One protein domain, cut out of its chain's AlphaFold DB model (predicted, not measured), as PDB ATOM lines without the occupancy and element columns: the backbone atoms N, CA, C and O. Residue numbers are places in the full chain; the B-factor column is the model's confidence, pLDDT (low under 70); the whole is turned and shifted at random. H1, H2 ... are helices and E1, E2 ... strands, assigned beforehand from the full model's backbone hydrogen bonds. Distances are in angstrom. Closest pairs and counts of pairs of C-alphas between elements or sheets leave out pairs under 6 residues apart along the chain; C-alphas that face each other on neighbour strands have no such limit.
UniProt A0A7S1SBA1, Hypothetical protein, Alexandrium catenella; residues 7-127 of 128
ATOM      1  N   GLU A   7     132.233 162.688 122.922       70.38
ATOM      2  CA  GLU A   7     131.187 161.975 123.654       70.38
ATOM      3  C   GLU A   7     130.649 160.789 122.846       70.38
ATOM      4  O   GLU A   7     130.576 159.682 123.369       70.38
ATOM      5  N   GLN A   8     130.349 160.966 121.556       72.06
ATOM      6  CA  GLN A   8     129.926 159.851 120.706       72.06
ATOM      7  C   GLN A   8     131.029 158.794 120.560       72.06
ATOM      8  O   GLN A   8     130.714 157.612 120.579       72.06
ATOM      9  N   ARG A   9     132.314 159.175 120.507       74.00
ATOM     10  CA  ARG A   9     133.437 158.218 120.479       74.00
ATOM     11  C   ARG A   9     133.493 157.360 121.741       74.00
ATOM     12  O   ARG A   9     133.688 156.153 121.644       74.00
ATOM     13  N   GLN A  10     133.261 157.947 122.915       83.25
ATOM     14  CA  GLN A  10     133.172 157.192 124.175       83.25
ATOM     15  C   GLN A  10     131.955 156.253 124.222       83.25
ATOM     16  O   GLN A  10     131.940 155.288 124.979       83.25
ATOM     17  N   ARG A  11     130.936 156.511 123.394       92.31
ATOM     18  CA  ARG A  11     129.747 155.663 123.221       92.31
ATOM     19  C   ARG A  11     129.879 154.686 122.050       92.31
ATOM     20  O   ARG A  11     128.881 154.107 121.627       92.31
ATOM     21  N   THR A  12     131.092 154.497 121.534       94.31
ATOM     22  CA  THR A  12     131.370 153.564 120.442       94.31
ATOM     23  C   THR A  12     132.395 152.513 120.822       94.31
ATOM     24  O   THR A  12     133.226 152.724 121.701       94.31
ATOM     25  N   VAL A  13     132.358 151.382 120.123       95.88
ATOM     26  CA  VAL A  13     133.420 150.373 120.137       95.88
ATOM     27  C   VAL A  13     133.974 150.193 118.728       95.88
ATOM     28  O   VAL A  13     133.212 150.129 117.766       95.88
ATOM     29  N   GLU A  14     135.297 150.127 118.604       95.31
ATOM     30  CA  GLU A  14     135.960 149.803 117.341       95.31
ATOM     31  C   GLU A  14     135.978 148.289 117.127       95.31
ATOM     32  O   GLU A  14     136.374 147.532 118.018       95.31
ATOM     33  N   HIS A  15     135.594 147.839 115.938       96.06
ATOM     34  CA  HIS A  15     135.782 146.459 115.514       96.06
ATOM     35  C   HIS A  15     135.951 146.395 113.993       96.06
ATOM     36  O   HIS A  15     135.111 146.902 113.254       96.06
ATOM     37  N   ASP A  16     137.031 145.763 113.529       95.00
ATOM     38  CA  ASP A  16     137.301 145.502 112.104       95.00
ATOM     39  C   ASP A  16     137.166 146.741 111.187       95.00
ATOM     40  O   ASP A  16     136.553 146.697 110.124       95.00
ATOM     41  N   GLY A  17     137.703 147.886 111.624       94.88
ATOM     42  CA  GLY A  17     137.676 149.136 110.850       94.88
ATOM     43  C   GLY A  17     136.333 149.876 110.853       94.88
ATOM     44  O   GLY A  17     136.144 150.802 110.059       94.88
ATOM     45  N   TYR A  18     135.407 149.501 111.738       96.75
ATOM     46  CA  TYR A  18     134.148 150.207 111.966       96.75
ATOM     47  C   TYR A  18     133.977 150.595 113.437       96.75
ATOM     48  O   TYR A  18     134.275 149.822 114.346       96.75
ATOM     49  N   TRP A  19     133.408 151.776 113.662       96.31
ATOM     50  CA  TRP A  19     132.828 152.176 114.937       96.31
ATOM     51  C   TRP A  19     131.415 151.622 115.044       96.31
ATOM     52  O   TRP A  19     130.623 151.795 114.122       96.31
ATOM     53  N   TYR A  20     131.081 151.014 116.174       97.62
ATOM     54  CA  TYR A  20     129.750 150.510 116.490       97.62
ATOM     55  C   TYR A  20     129.159 151.282 117.663       97.62
ATOM     56  O   TYR A  20     129.841 151.487 118.662       97.62
ATOM     57  N   ALA A  21     127.888 151.661 117.563       97.19
ATOM     58  CA  ALA A  21     127.124 152.305 118.629       97.19
ATOM     59  C   ALA A  21     125.671 151.833 118.604       97.19
ATOM     60  O   ALA A  21     125.202 151.260 117.618       97.19
ATOM     61  N   THR A  22     124.929 152.115 119.672       96.81
ATOM     62  CA  THR A  22     123.468 152.081 119.585       96.81
ATOM     63  C   THR A  22     122.955 153.355 118.919       96.81
ATOM     64  O   THR A  22     123.598 154.399 118.983       96.81
ATOM     65  N   LEU A  23     121.780 153.293 118.292       95.81
ATOM     66  CA  LEU A  23     121.159 154.440 117.613       95.81
ATOM     67  C   LEU A  23     120.933 155.652 118.536       95.81
ATOM     68  O   LEU A  23     120.907 156.792 118.083       95.81
ATOM     69  N   ASP A  24     120.787 155.402 119.834       93.75
ATOM     70  CA  ASP A  24     120.670 156.409 120.886       93.75
ATOM     71  C   ASP A  24     121.974 156.639 121.676       93.75
ATOM     72  O   ASP A  24     121.955 157.320 122.697       93.75
ATOM     73  N   PHE A  25     123.104 156.100 121.199       93.81
ATOM     74  CA  PHE A  25     124.448 156.256 121.768       93.81
ATOM     75  C   PHE A  25     124.550 155.930 123.271       93.81
ATOM     76  O   PHE A  25     125.177 156.661 124.041       93.81
ATOM     77  N   ALA A  26     123.980 154.806 123.714       93.25
ATOM     78  CA  ALA A  26     124.295 154.269 125.037       93.25
ATOM     79  C   ALA A  26     125.756 153.848 125.148       93.25
ATOM     80  O   ALA A  26     126.399 153.459 124.176       93.25
ATOM     81  N   ALA A  27     126.256 153.866 126.386       93.88
ATOM     82  CA  ALA A  27     127.580 153.342 126.679       93.88
ATOM     83  C   ALA A  27     127.641 151.829 126.383       93.88
ATOM     84  O   ALA A  27     126.811 151.085 126.921       93.88
ATOM     85  N   PRO A  28     128.625 151.356 125.598       95.31
ATOM     86  CA  PRO A  28     128.823 149.928 125.342       95.31
ATOM     87  C   PRO A  28     129.101 149.120 126.617       95.31
ATOM     88  O   PRO A  28     128.715 147.955 126.725       95.31
ATOM     89  N   ASP A  29     129.736 149.741 127.604       94.38
ATOM     90  CA  ASP A  29     130.116 149.163 128.892       94.38
ATOM     91  C   ASP A  29     129.090 149.414 130.008       94.38
ATOM     92  O   ASP A  29     129.321 149.008 131.143       94.38
ATOM     93  N   CYS A  30     127.941 150.036 129.715       93.12
ATOM     94  CA  CYS A  30     126.903 150.271 130.716       93.12
ATOM     95  C   CYS A  30     126.309 148.942 131.193       93.12
ATOM     96  O   CYS A  30     125.539 148.312 130.467       93.12
ATOM     97  N   GLU A  31     126.665 148.526 132.410       93.12
ATOM     98  CA  GLU A  31     126.255 147.237 132.983       93.12
ATOM     99  C   GLU A  31     124.873 147.255 133.658       93.12
ATOM    100  O   GLU A  31     124.413 146.247 134.193       93.12
ATOM    101  N   GLU A  32     124.177 148.388 133.604       91.62
ATOM    102  CA  GLU A  32     122.838 148.554 134.157       91.62
ATOM    103  C   GLU A  32     121.797 148.621 133.043       91.62
ATOM    104  O   GLU A  32     122.016 149.224 131.993       91.62
ATOM    105  N   TRP A  33     120.622 148.032 133.271       91.38
ATOM    106  CA  TRP A  33     119.496 148.225 132.362       91.38
ATOM    107  C   TRP A  33     119.058 149.680 132.419       91.38
ATOM    108  O   TRP A  33     118.522 150.143 133.425       91.38
ATOM    109  N   THR A  34     119.287 150.393 131.328       89.38
ATOM    110  CA  THR A  34     118.959 151.809 131.208       89.38
ATOM    111  C   THR A  34     117.738 151.978 130.331       89.38
ATOM    112  O   THR A  34     117.438 151.141 129.477       89.38
ATOM    113  N   GLU A  35     117.009 153.068 130.552       83.94
ATOM    114  CA  GLU A  35     115.894 153.417 129.684       83.94
ATOM    115  C   GLU A  35     116.417 153.575 128.250       83.94
ATOM    116  O   GLU A  35     117.347 154.341 127.988       83.94
ATOM    117  N   ALA A  36     115.870 152.766 127.347       83.38
ATOM    118  CA  ALA A  36     116.129 152.868 125.924       83.38
ATOM    119  C   ALA A  36     114.954 153.602 125.295       83.38
ATOM    120  O   ALA A  36     113.791 153.270 125.564       83.38
ATOM    121  N   ASP A  37     115.269 154.596 124.475       73.88
ATOM    122  CA  ASP A  37     114.247 155.322 123.748       73.88
ATOM    123  C   ASP A  37     113.580 154.402 122.713       73.88
ATOM    124  O   ASP A  37     114.234 153.604 122.038       73.88
ATOM    125  N   HIS A  38     112.257 154.496 122.620       84.69
ATOM    126  CA  HIS A  38     111.420 153.701 121.728       84.69
ATOM    127  C   HIS A  38     110.762 154.542 120.622       84.69
ATOM    128  O   HIS A  38     109.874 154.054 119.907       84.69
ATOM    129  N   ASP A  39     111.186 155.795 120.482       91.50
ATOM    130  CA  ASP A  39     110.813 156.669 119.380       91.50
ATOM    131  C   ASP A  39     111.592 156.326 118.103       91.50
ATOM    132  O   ASP A  39     112.732 155.858 118.129       91.50
ATOM    133  N   PHE A  40     110.967 156.573 116.950       94.94
ATOM    134  CA  PHE A  40     111.629 156.439 115.655       94.94
ATOM    135  C   PHE A  40     112.714 157.506 115.496       94.94
ATOM    136  O   PHE A  40     112.432 158.709 115.501       94.94
ATOM    137  N   ARG A  41     113.959 157.069 115.283       94.81
ATOM    138  CA  ARG A  41     115.121 157.955 115.130       94.81
ATOM    139  C   ARG A  41     115.786 157.791 113.765       94.81
ATOM    140  O   ARG A  41     115.927 156.662 113.295       94.81
ATOM    141  N   PRO A  42     116.189 158.890 113.106       95.69
ATOM    142  CA  PRO A  42     116.989 158.790 111.896       95.69
ATOM    143  C   PRO A  42     118.390 158.274 112.226       95.69
ATOM    144  O   PRO A  42     118.886 158.478 113.336       95.69
ATOM    145  N   LEU A  43     119.040 157.644 111.249       94.88
ATOM    146  CA  LEU A  43     120.469 157.361 111.349       94.88
ATOM    147  C   LEU A  43     121.246 158.687 111.401       94.88
ATOM    148  O   LEU A  43     120.926 159.592 110.627       94.88
ATOM    149  N   PRO A  44     122.250 158.820 112.282       93.31
ATOM    150  CA  PRO A  44     123.173 159.946 112.221       93.31
ATOM    151  C   PRO A  44     123.959 159.939 110.902       93.31
ATOM    152  O   PRO A  44     124.202 158.882 110.317       93.31
ATOM    153  N   ASP A  45     124.399 161.110 110.449       90.62
ATOM    154  CA  ASP A  45     125.152 161.236 109.200       90.62
ATOM    155  C   ASP A  45     126.414 160.356 109.207       90.62
ATOM    156  O   ASP A  45     127.197 160.360 110.157       90.62
ATOM    157  N   GLY A  46     126.611 159.584 108.133       92.19
ATOM    158  CA  GLY A  46     127.740 158.656 107.991       92.19
ATOM    159  C   GLY A  46     127.572 157.308 108.704       92.19
ATOM    160  O   GLY A  46     128.441 156.448 108.562       92.19
ATOM    161  N   TRP A  47     126.465 157.099 109.422       95.19
ATOM    162  CA  TRP A  47     126.133 155.825 110.052       95.19
ATOM    163  C   TRP A  47     125.165 155.007 109.200       95.19
ATOM    164  O   TRP A  47     124.266 155.528 108.543       95.19
ATOM    165  N   GLU A  48     125.318 153.692 109.268       96.94
ATOM    166  CA  GLU A  48     124.410 152.706 108.694       96.94
ATOM    167  C   GLU A  48     123.953 151.710 109.766       96.94
ATOM    168  O   GLU A  48     124.567 151.584 110.827       96.94
ATOM    169  N   LEU A  49     122.872 150.973 109.501       97.94
ATOM    170  CA  LEU A  49     122.505 149.836 110.345       97.94
ATOM    171  C   LEU A  49     123.623 148.791 110.311       97.94
ATOM    172  O   LEU A  49     124.152 148.468 109.246       97.94
ATOM    173  N   ALA A  50     123.964 148.228 111.468       98.00
ATOM    174  CA  ALA A  50     124.977 147.186 111.520       98.00
ATOM    175  C   ALA A  50     124.487 145.911 110.803       98.00
ATOM    176  O   ALA A  50     123.318 145.541 110.943       98.00
ATOM    177  N   PRO A  51     125.355 145.223 110.040       97.62
ATOM    178  CA  PRO A  51     124.975 144.026 109.306       97.62
ATOM    179  C   PRO A  51     124.672 142.863 110.252       97.62
ATOM    180  O   PRO A  51     125.255 142.744 111.329       97.62
ATOM    181  N   ASP A  52     123.805 141.967 109.794       97.25
ATOM    182  CA  ASP A  52     123.496 140.704 110.460       97.25
ATOM    183  C   ASP A  52     124.580 139.672 110.129       97.25
ATOM    184  O   ASP A  52     124.524 138.988 109.103       97.25
ATOM    185  N   ASN A  53     125.630 139.616 110.948       95.50
ATOM    186  CA  ASN A  53     126.685 138.624 110.796       95.50
ATOM    187  C   ASN A  53     127.184 138.092 112.143       95.50
ATOM    188  O   ASN A  53     127.229 138.786 113.158       95.50
ATOM    189  N   PHE A  54     127.608 136.829 112.124       95.88
ATOM    190  CA  PHE A  54     127.960 136.079 113.327       95.88
ATOM    191  C   PHE A  54     129.071 136.724 114.168       95.88
ATOM    192  O   PHE A  54     129.013 136.663 115.397       95.88
ATOM    193  N   VAL A  55     130.064 137.344 113.523       96.62
ATOM    194  CA  VAL A  55     131.180 137.996 114.222       96.62
ATOM    195  C   VAL A  55     130.665 139.189 115.023       96.62
ATOM    196  O   VAL A  55     130.962 139.290 116.206       96.62
ATOM    197  N   ILE A  56     129.798 140.022 114.443       97.38
ATOM    198  CA  ILE A  56     129.207 141.172 115.145       97.38
ATOM    199  C   ILE A  56     128.337 140.726 116.316       97.38
ATOM    200  O   ILE A  56     128.409 141.315 117.395       97.38
ATOM    201  N   HIS A  57     127.565 139.650 116.165       97.06
ATOM    202  CA  HIS A  57     126.739 139.163 117.271       97.06
ATOM    203  C   HIS A  57     127.588 138.730 118.463       97.06
ATOM    204  O   HIS A  57     127.220 139.010 119.598       97.06
ATOM    205  N   ARG A  58     128.726 138.067 118.230       96.44
ATOM    206  CA  ARG A  58     129.582 137.578 119.317       96.44
ATOM    207  C   ARG A  58     130.519 138.641 119.871       96.44
ATOM    208  O   ARG A  58     130.545 138.834 121.081       96.44
ATOM    209  N   GLU A  59     131.258 139.311 119.000       96.94
ATOM    210  CA  GLU A  59     132.388 140.164 119.378       96.94
ATOM    211  C   GLU A  59     131.972 141.609 119.687       96.94
ATOM    212  O   GLU A  59     132.698 142.314 120.382       96.94
ATOM    213  N   VAL A  60     130.795 142.051 119.223       97.69
ATOM    214  CA  VAL A  60     130.286 143.414 119.467       97.69
ATOM    215  C   VAL A  60     129.045 143.391 120.356       97.69
ATOM    216  O   VAL A  60     129.027 144.013 121.417       97.69
ATOM    217  N   ILE A  61     127.997 142.658 119.967       98.00
ATOM    218  CA  ILE A  61     126.741 142.630 120.734       98.00
ATOM    219  C   ILE A  61     126.927 141.824 122.025       98.00
ATOM    220  O   ILE A  61     126.693 142.329 123.120       98.00
ATOM    221  N   GLY A  62     127.364 140.573 121.899       97.62
ATOM    222  CA  GLY A  62     127.448 139.612 122.996       97.62
ATOM    223  C   GLY A  62     128.607 139.835 123.963       97.62
ATOM    224  O   GLY A  62     128.520 139.411 125.114       97.62
ATOM    225  N   ALA A  63     129.669 140.508 123.523       97.06
ATOM    226  CA  ALA A  63     130.837 140.810 124.349       97.06
ATOM    227  C   ALA A  63     130.600 141.972 125.331       97.06
ATOM    228  O   ALA A  63     131.330 142.111 126.319       97.06
ATOM    229  N   LEU A  64     129.584 142.798 125.079       97.06
ATOM    230  CA  LEU A  64     129.362 144.086 125.733       97.06
ATOM    231  C   LEU A  64     127.941 144.207 126.289       97.06
ATOM    232  O   LEU A  64     127.061 143.399 125.999       97.06
ATOM    233  N   ALA A  65     127.736 145.196 127.153       96.25
ATOM    234  CA  ALA A  65     126.550 145.309 127.990       96.25
ATOM    235  C   ALA A  65     125.458 146.186 127.359       96.25
ATOM    236  O   ALA A  65     124.281 145.817 127.369       96.25
ATOM    237  N   TRP A  66     125.859 147.318 126.771       95.94
ATOM    238  CA  TRP A  66     125.006 148.258 126.029       95.94
ATOM    239  C   TRP A  66     123.810 148.830 126.805       95.94
ATOM    240  O   TRP A  66     122.889 149.390 126.206       95.94
ATOM    241  N   GLY A  67     123.772 148.639 128.125       94.88
ATOM    242  CA  GLY A  67     122.636 148.979 128.972       94.88
ATOM    243  C   GLY A  67     121.290 148.425 128.487       94.88
ATOM    244  O   GLY A  67     120.248 149.021 128.749       94.88
ATOM    245  N   ALA A  68     121.302 147.323 127.734       95.62
ATOM    246  CA  ALA A  68     120.141 146.731 127.075       95.62
ATOM    247  C   ALA A  68     120.202 145.205 127.167       95.62
ATOM    248  O   ALA A  68     121.272 144.633 127.332       95.62
ATOM    249  N   ALA A  69     119.062 144.533 127.038       95.62
ATOM    250  CA  ALA A  69     118.993 143.075 126.987       95.62
ATOM    251  C   ALA A  69     119.382 142.523 125.606       95.62
ATOM    252  O   ALA A  69     119.956 141.438 125.510       95.62
ATOM    253  N   CYS A  70     119.060 143.247 124.531       96.50
ATOM    254  CA  CYS A  70     119.381 142.852 123.164       96.50
ATOM    255  C   CYS A  70     119.559 144.054 122.236       96.50
ATOM    256  O   CYS A  70     119.018 145.135 122.488       96.50
ATOM    257  N   LEU A  71     120.292 143.833 121.145       97.69
ATOM    258  CA  LEU A  71     120.437 144.787 120.054       97.69
ATOM    259  C   LEU A  71     119.839 144.239 118.761       97.69
ATOM    260  O   LEU A  71     119.974 143.052 118.469       97.69
ATOM    261  N   VAL A  72     119.206 145.119 117.994       97.38
ATOM    262  CA  VAL A  72     118.570 144.833 116.705       97.38
ATOM    263  C   VAL A  72     119.484 145.280 115.566       97.38
ATOM    264  O   VAL A  72     120.033 146.380 115.624       97.38
ATOM    265  N   VAL A  73     119.648 144.450 114.539       97.75
ATOM    266  CA  VAL A  73     120.540 144.695 113.387       97.75
ATOM    267  C   VAL A  73     119.760 144.884 112.079       97.75
ATOM    268  O   VAL A  73     118.534 144.777 112.049       97.75
ATOM    269  N   ALA A  74     120.464 145.169 110.979       97.38
ATOM    270  CA  ALA A  74     119.885 145.551 109.688       97.38
ATOM    271  C   ALA A  74     118.888 144.544 109.089       97.38
ATOM    272  O   ALA A  74     117.979 144.949 108.368       97.38
ATOM    273  N   SER A  75     119.039 143.246 109.371       96.06
ATOM    274  CA  SER A  75     118.100 142.213 108.906       96.06
ATOM    275  C   SER A  75     116.729 142.280 109.580       96.06
ATOM    276  O   SER A  75     115.796 141.614 109.137       96.06
ATOM    277  N   GLY A  76     116.610 143.055 110.656       95.38
ATOM    278  CA  GLY A  76     115.445 143.067 111.524       95.38
ATOM    279  C   GLY A  76     115.521 142.073 112.673       95.38
ATOM    280  O   GLY A  76     114.612 142.058 113.491       95.38
ATOM    281  N   GLU A  77     116.580 141.275 112.777       96.69
ATOM    282  CA  GLU A  77     116.764 140.325 113.875       96.69
ATOM    283  C   GLU A  77     117.425 140.974 115.093       96.69
ATOM    284  O   GLU A  77     118.120 141.988 114.982       96.69
ATOM    285  N   ALA A  78     117.224 140.373 116.267       96.56
ATOM    286  CA  ALA A  78     117.810 140.835 117.517       96.56
ATOM    287  C   ALA A  78     118.710 139.774 118.159       96.56
ATOM    288  O   ALA A  78     118.450 138.572 118.066       96.56
ATOM    289  N   TYR A  79     119.744 140.231 118.862       97.69
ATOM    290  CA  TYR A  79     120.743 139.388 119.519       97.69
ATOM    291  C   TYR A  79     120.988 139.850 120.955       97.69
ATOM    292  O   TYR A  79     121.034 141.050 121.224       97.69
ATOM    293  N   SER A  80     121.112 138.910 121.893       97.38
ATOM    294  CA  SER A  80     121.307 139.214 123.312       97.38
ATOM    295  C   SER A  80     122.657 139.878 123.572       97.38
ATOM    296  O   SER A  80     123.668 139.519 122.973       97.38
ATOM    297  N   THR A  81     122.689 140.835 124.492       97.38
ATOM    298  CA  THR A  81     123.935 141.435 124.991       97.38
ATOM    299  C   THR A  81     124.537 140.580 126.109       97.38
ATOM    300  O   THR A  81     123.935 139.595 126.555       97.38
ATOM    301  N   ARG A  82     125.695 140.990 126.636       96.44
ATOM    302  CA  ARG A  82     126.305 140.401 127.839       96.44
ATOM    303  C   ARG A  82     125.421 140.506 129.089       96.44
ATOM    304  O   ARG A  82     125.548 139.672 129.979       96.44
ATOM    305  N   LEU A  83     124.532 141.503 129.166       93.50
ATOM    306  CA  LEU A  83     123.634 141.689 130.317       93.50
ATOM    307  C   LEU A  83     122.467 140.715 130.357       93.50
ATOM    308  O   LEU A  83     121.748 140.657 131.358       93.50
ATOM    309  N   TRP A  84     122.241 139.977 129.276       92.06
ATOM    310  CA  TRP A  84     121.190 138.982 129.225       92.06
ATOM    311  C   TRP A  84     121.755 137.573 129.038       92.06
ATOM    312  O   TRP A  84     122.923 137.298 129.303       92.06
ATOM    313  N   VAL A  85     120.893 136.627 128.676       83.38
ATOM    314  CA  VAL A  85     121.267 135.217 128.574       83.38
ATOM    315  C   VAL A  85     122.105 134.972 127.321       83.38
ATOM    316  O   VAL A  85     121.698 135.333 126.216       83.38
ATOM    317  N   ASN A  86     123.258 134.320 127.506       89.12
ATOM    318  CA  ASN A  86     124.169 133.865 126.449       89.12
ATOM    319  C   ASN A  86     124.420 134.927 125.364       89.12
ATOM    320  O   ASN A  86     123.902 134.792 124.256       89.12
ATOM    321  N   GLY A  87     125.192 135.971 125.687       94.62
ATOM    322  CA  GLY A  87     125.491 137.081 124.776       94.62
ATOM    323  C   GLY A  87     125.827 136.640 123.344       94.62
ATOM    324  O   GLY A  87     126.604 135.709 123.120       94.62
ATOM    325  N   GLY A  88     125.211 137.313 122.375       96.06
ATOM    326  CA  GLY A  88     125.295 137.039 120.942       96.06
ATOM    327  C   GLY A  88     124.284 136.013 120.434       96.06
ATOM    328  O   GLY A  88     124.293 135.683 119.249       96.06
ATOM    329  N   SER A  89     123.396 135.501 121.293       96.81
ATOM    330  CA  SER A  89     122.344 134.565 120.883       96.81
ATOM    331  C   SER A  89     121.169 135.303 120.254       96.81
ATOM    332  O   SER A  89     120.764 136.356 120.736       96.81
ATOM    333  N   LYS A  90     120.580 134.732 119.200       96.19
ATOM    334  CA  LYS A  90     119.381 135.283 118.553       96.19
ATOM    335  C   LYS A  90     118.188 135.297 119.515       96.19
ATOM    336  O   LYS A  90     117.955 134.317 120.225       96.19
ATOM    337  N   VAL A  91     117.406 136.374 119.503       93.44
ATOM    338  CA  VAL A  91     116.214 136.561 120.342       93.44
ATOM    339  C   VAL A  91     115.045 137.084 119.504       93.44
ATOM    340  O   VAL A  91     115.226 137.908 118.617       93.44
ATOM    341  N   SER A  92     113.835 136.585 119.762       88.88
ATOM    342  CA  SER A  92     112.635 136.901 118.972       88.88
ATOM    343  C   SER A  92     111.761 137.982 119.615       88.88
ATOM    344  O   SER A  92     111.799 138.173 120.833       88.88
ATOM    345  N   ASN A  93     110.890 138.617 118.823       87.06
ATOM    346  CA  ASN A  93     109.924 139.658 119.216       87.06
ATOM    347  C   ASN A  93     110.525 141.037 119.536       87.06
ATOM    348  O   ASN A  93     109.881 141.839 120.220       87.06
ATOM    349  N   PHE A  94     111.748 141.305 119.083       89.19
ATOM    350  CA  PHE A  94     112.446 142.585 119.244       89.19
ATOM    351  C   PHE A  94     112.815 143.183 117.880       89.19
ATOM    352  O   PHE A  94     113.799 143.901 117.785       89.19
ATOM    353  N   GLU A  95     112.069 142.850 116.822       91.88
ATOM    354  CA  GLU A  95     112.481 143.117 115.440       91.88
ATOM    355  C   GLU A  95     112.673 144.611 115.121       91.88
ATOM    356  O   GLU A  95     112.187 145.474 115.848       91.88
ATOM    357  N   LEU A  96     113.362 144.936 114.024       95.12
ATOM    358  CA  LEU A  96     113.536 146.326 113.583       95.12
ATOM    359  C   LEU A  96     112.254 146.837 112.929       95.12
ATOM    360  O   LEU A  96     111.750 146.235 111.981       95.12
ATOM    361  N   GLU A  97     111.775 147.990 113.376       95.56
ATOM    362  CA  GLU A  97     110.760 148.756 112.665       95.56
ATOM    363  C   GLU A  97     111.406 149.949 111.968       95.56
ATOM    364  O   GLU A  97     112.348 150.559 112.483       95.56
ATOM    365  N   SER A  98     110.868 150.303 110.803       94.62
ATOM    366  CA  SER A  98     111.275 151.493 110.066       94.62
ATOM    367  C   SER A  98     110.072 152.300 109.602       94.62
ATOM    368  O   SER A  98     109.091 151.717 109.141       94.62
ATOM    369  N   GLU A  99     110.185 153.622 109.644       94.56
ATOM    370  CA  GLU A  99     109.219 154.556 109.057       94.56
ATOM    371  C   GLU A  99     109.911 155.530 108.094       94.56
ATOM    372  O   GLU A  99     111.126 155.740 108.157       94.56
ATOM    373  N   GLY A 100     109.122 156.135 107.208       87.25
ATOM    374  CA  GLY A 100     109.581 157.085 106.197       87.25
ATOM    375  C   GLY A 100     109.131 156.683 104.795       87.25
ATOM    376  O   GLY A 100     109.206 155.515 104.415       87.25
ATOM    377  N   GLU A 101     108.647 157.662 104.036       84.19
ATOM    378  CA  GLU A 101     108.249 157.479 102.640       84.19
ATOM    379  C   GLU A 101     109.468 157.423 101.710       84.19
ATOM    380  O   GLU A 101     110.573 157.851 102.059       84.19
ATOM    381  N   GLU A 102     109.272 156.898 100.501       78.56
ATOM    382  CA  GLU A 102     110.302 156.897  99.467       78.56
ATOM    383  C   GLU A 102     110.751 158.338  99.159       78.56
ATOM    384  O   GLU A 102     109.937 159.217  98.892       78.56
ATOM    385  N   GLY A 103     112.059 158.599  99.256       74.56
ATOM    386  CA  GLY A 103     112.627 159.946  99.126       74.56
ATOM    387  C   GLY A 103     112.708 160.758 100.427       74.56
ATOM    388  O   GLY A 103     113.266 161.853 100.407       74.56
ATOM    389  N   SER A 104     112.218 160.232 101.557       82.62
ATOM    390  CA  SER A 104     112.391 160.828 102.891       82.62
ATOM    391  C   SER A 104     113.470 160.119 103.716       82.62
ATOM    392  O   SER A 104     113.831 158.968 103.461       82.62
ATOM    393  N   LEU A 105     113.973 160.809 104.744       87.06
ATOM    394  CA  LEU A 105     114.906 160.230 105.709       87.06
ATOM    395  C   LEU A 105     114.216 159.093 106.476       87.06
ATOM    396  O   LEU A 105     113.258 159.331 107.214       87.06
ATOM    397  N   LYS A 106     114.711 157.864 106.298       94.12
ATOM    398  CA  LYS A 106     114.221 156.700 107.040       94.12
ATOM    399  C   LYS A 106     114.609 156.803 108.507       94.12
ATOM    400  O   LYS A 106     115.722 157.215 108.843       94.12
ATOM    401  N   LYS A 107     113.695 156.380 109.370       96.38
ATOM    402  CA  LYS A 107     113.901 156.298 110.812       96.38
ATOM    403  C   LYS A 107     113.664 154.885 111.297       96.38
ATOM    404  O   LYS A 107     112.918 154.134 110.676       96.38
ATOM    405  N   TYR A 108     114.276 154.552 112.421       96.38
ATOM    406  CA  TYR A 108     114.341 153.199 112.942       96.38
ATOM    407  C   TYR A 108     114.075 153.172 114.437       96.38
ATOM    408  O   TYR A 108     114.382 154.127 115.152       96.38
ATOM    409  N   ARG A 109     113.538 152.047 114.900       95.38
ATOM    410  CA  ARG A 109     113.453 151.695 116.319       95.38
ATOM    411  C   ARG A 109     113.350 150.177 116.484       95.38
ATOM    412  O   ARG A 109     112.968 149.489 115.533       95.38
ATOM    413  N   PRO A 110     113.614 149.633 117.677       94.44
ATOM    414  CA  PRO A 110     113.162 148.290 118.008       94.44
ATOM    415  C   PRO A 110     111.629 148.257 118.049       94.44
ATOM    416  O   PRO A 110     110.996 149.215 118.482       94.44
ATOM    417  N   ARG A 111     111.018 147.135 117.679       92.06
ATOM    418  CA  ARG A 111     109.572 146.894 117.806       92.06
ATOM    419  C   ARG A 111     109.099 146.905 119.256       92.06
ATOM    420  O   ARG A 111     107.945 147.218 119.554       92.06
ATOM    421  N   ARG A 112     109.973 146.456 120.159       89.12
ATOM    422  CA  ARG A 112     109.651 146.245 121.567       89.12
ATOM    423  C   ARG A 112     110.795 146.692 122.455       89.12
ATOM    424  O   ARG A 112     111.816 146.023 122.485       89.12
ATOM    425  N   CYS A 113     110.579 147.707 123.280       87.62
ATOM    426  CA  CYS A 113     111.438 148.043 124.414       87.62
ATOM    427  C   CYS A 113     110.653 147.844 125.714       87.62
ATOM    428  O   CYS A 113     109.632 148.491 125.953       87.62
ATOM    429  N   LEU A 114     111.085 146.893 126.544       86.56
ATOM    430  CA  LEU A 114     110.491 146.675 127.860       86.56
ATOM    431  C   LEU A 114     111.289 147.446 128.907       86.56
ATOM    432  O   LEU A 114     112.510 147.361 128.920       86.56
ATOM    433  N   LYS A 115     110.609 148.066 129.878       81.50
ATOM    434  CA  LYS A 115     111.282 148.707 131.027       81.50
ATOM    435  C   LYS A 115     112.220 147.759 131.778       81.50
ATOM    436  O   LYS A 115     113.235 148.174 132.308       81.50
ATOM    437  N   THR A 116     111.865 146.476 131.821       85.88
ATOM    438  CA  THR A 116     112.665 145.433 132.463       85.88
ATOM    439  C   THR A 116     113.586 144.703 131.495       85.88
ATOM    440  O   THR A 116     114.281 143.813 131.934       85.88
ATOM    441  N   ARG A 117     113.560 144.967 130.186       88.19
ATOM    442  CA  ARG A 117     114.460 144.358 129.186       88.19
ATOM    443  C   ARG A 117     114.557 145.323 128.003       88.19
ATOM    444  O   ARG A 117     113.830 145.135 127.020       88.19
ATOM    445  N   PRO A 118     115.368 146.385 128.127       93.69
ATOM    446  CA  PRO A 118     115.484 147.377 127.075       93.69
ATOM    447  C   PRO A 118     116.079 146.736 125.826       93.69
ATOM    448  O   PRO A 118     116.874 145.799 125.916       93.69
ATOM    449  N   SER A 119     115.699 147.238 124.660       95.12
ATOM    450  CA  SER A 119     116.293 146.860 123.382       95.12
ATOM    451  C   SER A 119     116.729 148.124 122.660       95.12
ATOM    452  O   SER A 119     116.158 149.194 122.877       95.12
ATOM    453  N   ARG A 120     117.769 148.022 121.837       96.44
ATOM    454  CA  ARG A 120     118.317 149.158 121.084       96.44
ATOM    455  C   ARG A 120     118.694 148.708 119.676       96.44
ATOM    456  O   ARG A 120     118.837 147.517 119.424       96.44
ATOM    457  N   VAL A 121     118.858 149.642 118.749       97.56
ATOM    458  CA  VAL A 121     119.312 149.339 117.379       97.56
ATOM    459  C   VAL A 121     120.825 149.504 117.313       97.56
ATOM    460  O   VAL A 121     121.328 150.524 117.776       97.56
ATOM    461  N   LEU A 122     121.541 148.530 116.749       98.12
ATOM    462  CA  LEU A 122     122.979 148.626 116.500       98.12
ATOM    463  C   LEU A 122     123.233 149.302 115.148       98.12
ATOM    464  O   LEU A 122     122.711 148.885 114.110       98.12
ATOM    465  N   ILE A 123     124.080 150.321 115.165       97.94
ATOM    466  CA  ILE A 123     124.539 151.061 113.993       97.94
ATOM    467  C   ILE A 123     126.062 150.999 113.909       97.94
ATOM    468  O   ILE A 123     126.741 150.730 114.905       97.94
ATOM    469  N   ARG A 124     126.605 151.245 112.719       97.44
ATOM    470  CA  ARG A 124     128.045 151.363 112.510       97.44
ATOM    471  C   ARG A 124     128.417 152.495 111.561       97.44
ATOM    472  O   ARG A 124     127.613 152.873 110.714       97.44
ATOM    473  N   ALA A 125     129.646 152.976 111.666       95.56
ATOM    474  CA  ALA A 125     130.256 153.914 110.729       95.56
ATOM    475  C   ALA A 125     131.717 153.511 110.460       95.56
ATOM    476  O   ALA A 125     132.356 152.953 111.353       95.56
ATOM    477  N   PRO A 126     132.275 153.762 109.265       94.62
ATOM    478  CA  PRO A 126     133.677 153.461 108.979       94.62
ATOM    479  C   PRO A 126     134.635 154.276 109.861       94.62
ATOM    480  O   PRO A 126     134.426 155.474 110.073       94.62
ATOM    481  N   CYS A 127     135.725 153.662 110.321       88.69
ATOM    482  CA  CYS A 127     136.863 154.380 110.893       88.69
ATOM    483  C   CYS A 127     137.617 155.060 109.739       88.69
ATOM    484  O   CYS A 127     138.347 154.401 109.003       88.69
TER     485      CYS A 127
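AT A GLANCE: This is residues 7 to 127 of the 128 residues of the protein "Hypothetical protein" of Alexandrium catenella (UniProt A0A7S1SBA1). With little regular structure, H2 packs on a curled five-stranded sheet, the hairpin E5 and E6 beside its strand E7. Of 121 printed residues, under half are in two named helices and seven strands, H1 E1 E2 H2 then E3 to E7, class mixed. The sheet E1 E2 E7 E3 E4 is mixed; the whole is compact, radius of gyration of the C-alphas 12.9 A, spans 39 by 31 by 27 A.

HOW THE PARTS SIT: E1, residues 13 to 15, and E2, 18 to 22, form a hairpin, N 13 to O 20 2.9 A. E7, 119 to 126, is antiparallel to E2, N 19 to O 125 2.8 A, and parallel to E3, 70 to 72, N 72 to O 120 2.8 A. H2, 54 to 61, is on this sheet, 3 of its 4 O i to N i+4 pairs within hydrogen-bond range.

IN THESE COORDINATES: Find H1, residues 7 to 10, from C-alpha 7 at (131.187, 161.975, 123.654). E4 is 78 to 80, E5 96 to 99, E6 107 to 110. E7, 23.5 A long, ends at C-alpha 126, (133.677, 153.461, 108.979).

THE WHOLE: The printed part has no cut; links E2 to H2 and E4 to E5 are long; no printed residue is under pLDDT 70.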